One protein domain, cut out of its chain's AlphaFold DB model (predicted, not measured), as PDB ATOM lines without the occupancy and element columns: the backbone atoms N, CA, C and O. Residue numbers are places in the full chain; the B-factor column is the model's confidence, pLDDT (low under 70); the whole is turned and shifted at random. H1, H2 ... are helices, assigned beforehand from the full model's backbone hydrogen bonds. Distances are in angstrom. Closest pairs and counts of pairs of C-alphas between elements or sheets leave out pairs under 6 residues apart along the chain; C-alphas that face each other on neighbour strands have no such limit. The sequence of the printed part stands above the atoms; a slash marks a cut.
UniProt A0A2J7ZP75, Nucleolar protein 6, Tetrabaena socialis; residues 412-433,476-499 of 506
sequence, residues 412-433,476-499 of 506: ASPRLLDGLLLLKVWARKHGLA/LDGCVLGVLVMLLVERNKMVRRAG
ATOM      1  N   ALA A 412      25.077  36.871  42.676       88.19
ATOM      2  CA  ALA A 412      25.547  37.680  41.554       88.19
ATOM      3  C   ALA A 412      24.582  37.682  40.349       88.19
ATOM      4  O   ALA A 412      24.689  38.552  39.487       88.19
ATOM      5  N   SER A 413      23.667  36.707  40.245       86.25
ATOM      6  CA  SER A 413      22.778  36.567  39.085       86.25
ATOM      7  C   SER A 413      21.391  36.020  39.469       86.25
ATOM      8  O   SER A 413      21.191  34.807  39.526       86.25
ATOM      9  N   PRO A 414      20.376  36.882  39.672       84.88
ATOM     10  CA  PRO A 414      19.060  36.441  40.149       84.88
ATOM     11  C   PRO A 414      18.336  35.522  39.152       84.88
ATOM     12  O   PRO A 414      17.682  34.568  39.555       84.88
ATOM     13  N   ARG A 415      18.526  35.719  37.843       88.25
ATOM     14  CA  ARG A 415      17.950  34.835  36.811       88.25
ATOM     15  C   ARG A 415      18.539  33.420  36.828       88.25
ATOM     16  O   ARG A 415      17.894  32.478  36.378       88.25
ATOM     17  N   LEU A 416      19.748  33.248  37.365       89.50
ATOM     18  CA  LEU A 416      20.356  31.927  37.520       89.50
ATOM     19  C   LEU A 416      19.668  31.123  38.626       89.50
ATOM     20  O   LEU A 416      19.527  29.907  38.509       89.50
ATOM     21  N   LEU A 417      19.214  31.809  39.679       89.75
ATOM     22  CA  LEU A 417      18.395  31.208  40.725       89.75
ATOM     23  C   LEU A 417      17.071  30.697  40.150       89.75
ATOM     24  O   LEU A 417      16.702  29.554  40.413       89.75
ATOM     25  N   ASP A 418      16.407  31.508  39.326       90.19
ATOM     26  CA  ASP A 418      15.163  31.130  38.648       90.19
ATOM     27  C   ASP A 418      15.362  29.903  37.748       90.19
ATOM     28  O   ASP A 418      14.631  28.919  37.862       90.19
ATOM     29  N   GLY A 419      16.424  29.899  36.936       90.38
ATOM     30  CA  GLY A 419      16.784  28.741  36.115       90.38
ATOM     31  C   GLY A 419      17.051  27.480  36.945       90.38
ATOM     32  O   GLY A 419      16.610  26.390  36.581       90.38
ATOM     33  N   LEU A 420      17.717  27.608  38.098       90.69
ATOM     34  CA  LEU A 420      17.950  26.486  39.010       90.69
ATOM     35  C   LEU A 420      16.646  25.970  39.644       90.69
ATOM     36  O   LEU A 420      16.509  24.761  39.840       90.69
ATOM     37  N   LEU A 421      15.690  26.846  39.965       89.94
ATOM     38  CA  LEU A 421      14.374  26.448  40.475       89.94
ATOM     39  C   LEU A 421      13.593  25.657  39.424       89.94
ATOM     40  O   LEU A 421      13.122  24.557  39.722       89.94
ATOM     41  N   LEU A 422      13.533  26.162  38.190       90.19
ATOM     42  CA  LEU A 422      12.893  25.471  37.069       90.19
ATOM     43  C   LEU A 422      13.556  24.115  36.796       90.19
ATOM     44  O   LEU A 422      12.863  23.108  36.650       90.19
ATOM     45  N   LEU A 423      14.890  24.051  36.839       90.69
ATOM     46  CA  LEU A 423      15.639  22.803  36.678       90.69
ATOM     47  C   LEU A 423      15.319  21.782  37.779       90.69
ATOM     48  O   LEU A 423      15.214  20.588  37.503       90.69
ATOM     49  N   LYS A 424      15.126  22.225  39.026       88.44
ATOM     50  CA  LYS A 424      14.707  21.344  40.129       88.44
ATOM     51  C   LYS A 424      13.285  20.826  39.937       88.44
ATOM     52  O   LYS A 424      13.034  19.653  40.200       88.44
ATOM     53  N   VAL A 425      12.360  21.673  39.484       88.44
ATOM     54  CA  VAL A 425      10.982  21.260  39.171       88.44
ATOM     55  C   VAL A 425      10.981  20.241  38.034       88.44
ATOM     56  O   VAL A 425      10.344  19.196  38.156       88.44
ATOM     57  N   TRP A 426      11.758  20.493  36.979       89.00
ATOM     58  CA  TRP A 426      11.964  19.561  35.874       89.00
ATOM     59  C   TRP A 426      12.524  18.219  36.370       89.00
ATOM     60  O   TRP A 426      11.915  17.174  36.147       89.00
ATOM     61  N   ALA A 427      13.612  18.235  37.148       87.12
ATOM     62  CA  ALA A 427      14.224  17.018  37.680       87.12
ATOM     63  C   ALA A 427      13.253  16.203  38.554       87.12
ATOM     64  O   ALA A 427      13.243  14.976  38.476       87.12
ATOM     65  N   ARG A 428      12.400  16.865  39.348       83.81
ATOM     66  CA  ARG A 428      11.347  16.200  40.135       83.81
ATOM     67  C   ARG A 428      10.270  15.577  39.246       83.81
ATOM     68  O   ARG A 428       9.931  14.417  39.457       83.81
ATOM     69  N   LYS A 429       9.762  16.307  38.244       85.62
ATOM     70  CA  LYS A 429       8.746  15.796  37.302       85.62
ATOM     71  C   LYS A 429       9.232  14.558  36.540       85.62
ATOM     72  O   LYS A 429       8.435  13.674  36.256       85.62
ATOM     73  N   HIS A 430      10.532  14.472  36.263       86.12
ATOM     74  CA  HIS A 430      11.151  13.338  35.573       86.12
ATOM     75  C   HIS A 430      11.681  12.231  36.506       86.12
ATOM     76  O   HIS A 430      12.327  11.301  36.031       86.12
ATOM     77  N   GLY A 431      11.444  12.310  37.823       81.75
ATOM     78  CA  GLY A 431      11.908  11.295  38.784       81.75
ATOM     79  C   GLY A 431      13.430  11.256  38.995       81.75
ATOM     80  O   GLY A 431      13.962  10.290  39.537       81.75
ATOM     81  N   LEU A 432      14.148  12.300  38.571       80.25
ATOM     82  CA  LEU A 432      15.608  12.408  38.668       80.25
ATOM     83  C   LEU A 432      16.090  13.005  39.995       80.25
ATOM     84  O   LEU A 432      17.261  12.847  40.342       80.25
ATOM     85  N   ALA A 433      15.207  13.678  40.729       72.38
ATOM     86  CA  ALA A 433      15.464  14.181  42.071       72.38
ATOM     87  C   ALA A 433      14.684  13.355  43.107       72.38
ATOM     88  O   ALA A 433      13.562  12.929  42.816       72.38
ATOM     89  N   LEU A 476      20.141  13.164  41.187       67.81
ATOM     90  CA  LEU A 476      20.221  14.610  41.024       67.81
ATOM     91  C   LEU A 476      19.477  15.308  42.165       67.81
ATOM     92  O   LEU A 476      18.404  15.881  41.983       67.81
ATOM     93  N   ASP A 477      20.066  15.277  43.360       75.00
ATOM     94  CA  ASP A 477      19.597  16.124  44.457       75.00
ATOM     95  C   ASP A 477      19.828  17.616  44.128       75.00
ATOM     96  O   ASP A 477      20.698  17.988  43.332       75.00
ATOM     97  N   GLY A 478      19.071  18.504  44.771       77.31
ATOM     98  CA  GLY A 478      19.152  19.947  44.573       77.31
ATOM     99  C   GLY A 478      20.552  20.520  44.813       77.31
ATOM    100  O   GLY A 478      20.915  21.507  44.169       77.31
ATOM    101  N   CYS A 479      21.351  19.894  45.682       80.38
ATOM    102  CA  CYS A 479      22.760  20.243  45.880       80.38
ATOM    103  C   CYS A 479      23.620  19.906  44.650       80.38
ATOM    104  O   CYS A 479      24.449  20.721  44.249       80.38
ATOM    105  N   VAL A 480      23.402  18.750  44.013       86.31
ATOM    106  CA  VAL A 480      24.144  18.318  42.814       86.31
ATOM    107  C   VAL A 480      23.842  19.245  41.638       86.31
ATOM    108  O   VAL A 480      24.763  19.721  40.977       86.31
ATOM    109  N   LEU A 481      22.562  19.570  41.429       88.31
ATOM    110  CA  LEU A 481      22.139  20.521  40.397       88.31
ATOM    111  C   LEU A 481      22.741  21.916  40.625       88.31
ATOM    112  O   LEU A 481      23.217  22.544  39.684       88.31
ATOM    113  N   GLY A 482      22.787  22.381  41.878       87.69
ATOM    114  CA  GLY A 482      23.426  23.651  42.225       87.69
ATOM    115  C   GLY A 482      24.923  23.668  41.903       87.69
ATOM    116  O   GLY A 482      25.416  24.618  41.297       87.69
ATOM    117  N   VAL A 483      25.650  22.599  42.247       88.94
ATOM    118  CA  VAL A 483      27.081  22.478  41.928       88.94
ATOM    119  C   VAL A 483      27.317  22.431  40.417       88.94
ATOM    120  O   VAL A 483      28.236  23.087  39.935       88.94
ATOM    121  N   LEU A 484      26.477  21.729  39.651       90.69
ATOM    122  CA  LEU A 484      26.574  21.708  38.188       90.69
ATOM    123  C   LEU A 484      26.453  23.119  37.597       90.69
ATOM    124  O   LEU A 484      27.281  23.524  36.783       90.69
ATOM    125  N   VAL A 485      25.459  23.887  38.051       89.88
ATOM    126  CA  VAL A 485      25.263  25.279  37.628       89.88
ATOM    127  C   VAL A 485      26.473  26.145  37.995       89.88
ATOM    128  O   VAL A 485      26.967  26.896  37.156       89.88
ATOM    129  N   MET A 486      27.006  25.996  39.210       89.88
ATOM    130  CA  MET A 486      28.219  26.698  39.641       89.88
ATOM    131  C   MET A 486      29.411  26.397  38.719       89.88
ATOM    132  O   MET A 486      30.101  27.317  38.284       89.88
ATOM    133  N   LEU A 487      29.638  25.125  38.383       90.56
ATOM    134  CA  LEU A 487      30.737  24.707  37.508       90.56
ATOM    135  C   LEU A 487      30.588  25.252  36.085       90.56
ATOM    136  O   LEU A 487      31.579  25.664  35.486       90.56
ATOM    137  N   LEU A 488      29.366  25.297  35.548       90.62
ATOM    138  CA  LEU A 488      29.096  25.893  34.237       90.62
ATOM    139  C   LEU A 488      29.411  27.393  34.222       90.62
ATOM    140  O   LEU A 488      30.030  27.887  33.277       90.62
ATOM    141  N   VAL A 489      29.045  28.114  35.285       88.81
ATOM    142  CA  VAL A 489      29.371  29.540  35.426       88.81
ATOM    143  C   VAL A 489      30.881  29.754  35.499       88.81
ATOM    144  O   VAL A 489      31.412  30.605  34.785       88.81
ATOM    145  N   GLU A 490      31.590  28.974  36.315       86.88
ATOM    146  CA  GLU A 490      33.047  29.091  36.443       86.88
ATOM    147  C   GLU A 490      33.774  28.724  35.146       86.88
ATOM    148  O   GLU A 490      34.672  29.452  34.720       86.88
ATOM    149  N   ARG A 491      33.331  27.677  34.440       88.56
ATOM    150  CA  ARG A 491      33.834  27.351  33.100       88.56
ATOM    151  C   ARG A 491      33.680  28.543  32.154       88.56
ATOM    152  O   ARG A 491      34.636  28.908  31.473       88.56
ATOM    153  N   ASN A 492      32.508  29.173  32.117       86.38
ATOM    154  CA  ASN A 492      32.262  30.314  31.234       86.38
ATOM    155  C   ASN A 492      33.151  31.518  31.581       86.38
ATOM    156  O   ASN A 492      33.628  32.207  30.679       86.38
ATOM    157  N   LYS A 493      33.435  31.749  32.868       85.31
ATOM    158  CA  LYS A 493      34.408  32.766  33.299       85.31
ATOM    159  C   LYS A 493      35.823  32.433  32.827       85.31
ATOM    160  O   LYS A 493      36.507  33.327  32.334       85.31
ATOM    161  N   MET A 494      36.256  31.176  32.941       83.50
ATOM    162  CA  MET A 494      37.581  30.743  32.477       83.50
ATOM    163  C   MET A 494      37.743  30.931  30.971       83.50
ATOM    164  O   MET A 494      38.746  31.479  30.533       83.50
ATOM    165  N   VAL A 495      36.737  30.545  30.184       84.06
ATOM    166  CA  VAL A 495      36.773  30.690  28.722       84.06
ATOM    167  C   VAL A 495      36.857  32.164  28.312       84.06
ATOM    168  O   VAL A 495      37.678  32.517  27.467       84.06
ATOM    169  N   ARG A 496      36.093  33.045  28.974       78.06
ATOM    170  CA  ARG A 496      36.181  34.500  28.758       78.06
ATOM    171  C   ARG A 496      37.555  35.065  29.125       78.06
ATOM    172  O   ARG A 496      38.078  35.887  28.384       78.06
ATOM    173  N   ARG A 497      38.151  34.613  30.236       78.81
ATOM    174  CA  ARG A 497      39.505  35.020  30.658       78.81
ATOM    175  C   ARG A 497      40.596  34.516  29.711       78.81
ATOM    176  O   ARG A 497      41.589  35.202  29.528       78.81
ATOM    177  N   ALA A 498      40.404  33.346  29.109       76.50
ATOM    178  CA  ALA A 498      41.352  32.742  28.177       76.50
ATOM    179  C   ALA A 498      41.245  33.287  26.739       76.50
ATOM    180  O   ALA A 498      42.013  32.861  25.881       76.50
ATOM    181  N   GLY A 499      40.287  34.177  26.441       63.72
ATOM    182  CA  GLY A 499      40.080  34.717  25.089       63.72
ATOM    183  C   GLY A 499      39.668  33.671  24.040       63.72
ATOM    184  O   GLY A 499      39.668  33.960  22.845       63.72
TER     185      GLY A 499
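What this domain is: This is residues 412 to 433 and 476 to 499 of the 506 residues of the protein "Nucleolar protein 6" of Tetrabaena socialis (UniProt A0A2J7ZP75). Two helices make an open V: the long H2 and the shorter H1 meet where residues 420 to 424 of H1 come beside residues 478 to 485 of H2, H1 runs on past this contact to residue 429, and the two spread apart toward the start of H1 and the end of H2. The two ends at the cut lie at the closed end of the V, and residues 490 to 499, of which 490 to 497 belong to H2, stick out free. The printed part has 46 residues with two named helices, H1 then H2 along the chain, and no named strand; the class is all helix. It is loose, with a radius of gyration of the C-alphas of 12.4 A, and spans 39 by 19 by 14 A, a rod in outline.

How they stand to each other: H2, residues 478 to 497, is the longest helix. H1, residues 414 to 429, touches it, with 6 pairs of C-alphas within 8 A. The closest C-alphas of the two are those of Lys 424 and Gly 478, 6.4 A apart. H1 touches H2 with residues 420 to 424 alone, and H2 touches H1 with residues 478 to 485 alone. They run opposite ways at a steep tilt of 43 degrees, with their centres 14.7 A apart. In H1 and H2 every O i to N i+4 pair is within hydrogen-bond range.

Where its parts are: H2 has 20 residues and measures 28.9 A from C-alpha 478 at (19.152, 19.947, 44.573) to C-alpha 497 at (39.505, 35.020, 30.658). H1 has 16 residues and measures 23.3 A, beginning with C-alpha 414 at (19.060, 36.441, 40.149).

The domain as a whole: The two C-alphas farthest apart, those of Gly 431 and Gly 499, are 39.1 A apart. Residues 434 to 475 are not printed, and C-alphas 433 and 476 are 4.9 A apart across this cut. The link from H1 to H2 is the link across the cut. The mean pLDDT of the printed part is 85.1, and residues 476 and 499 are under 70.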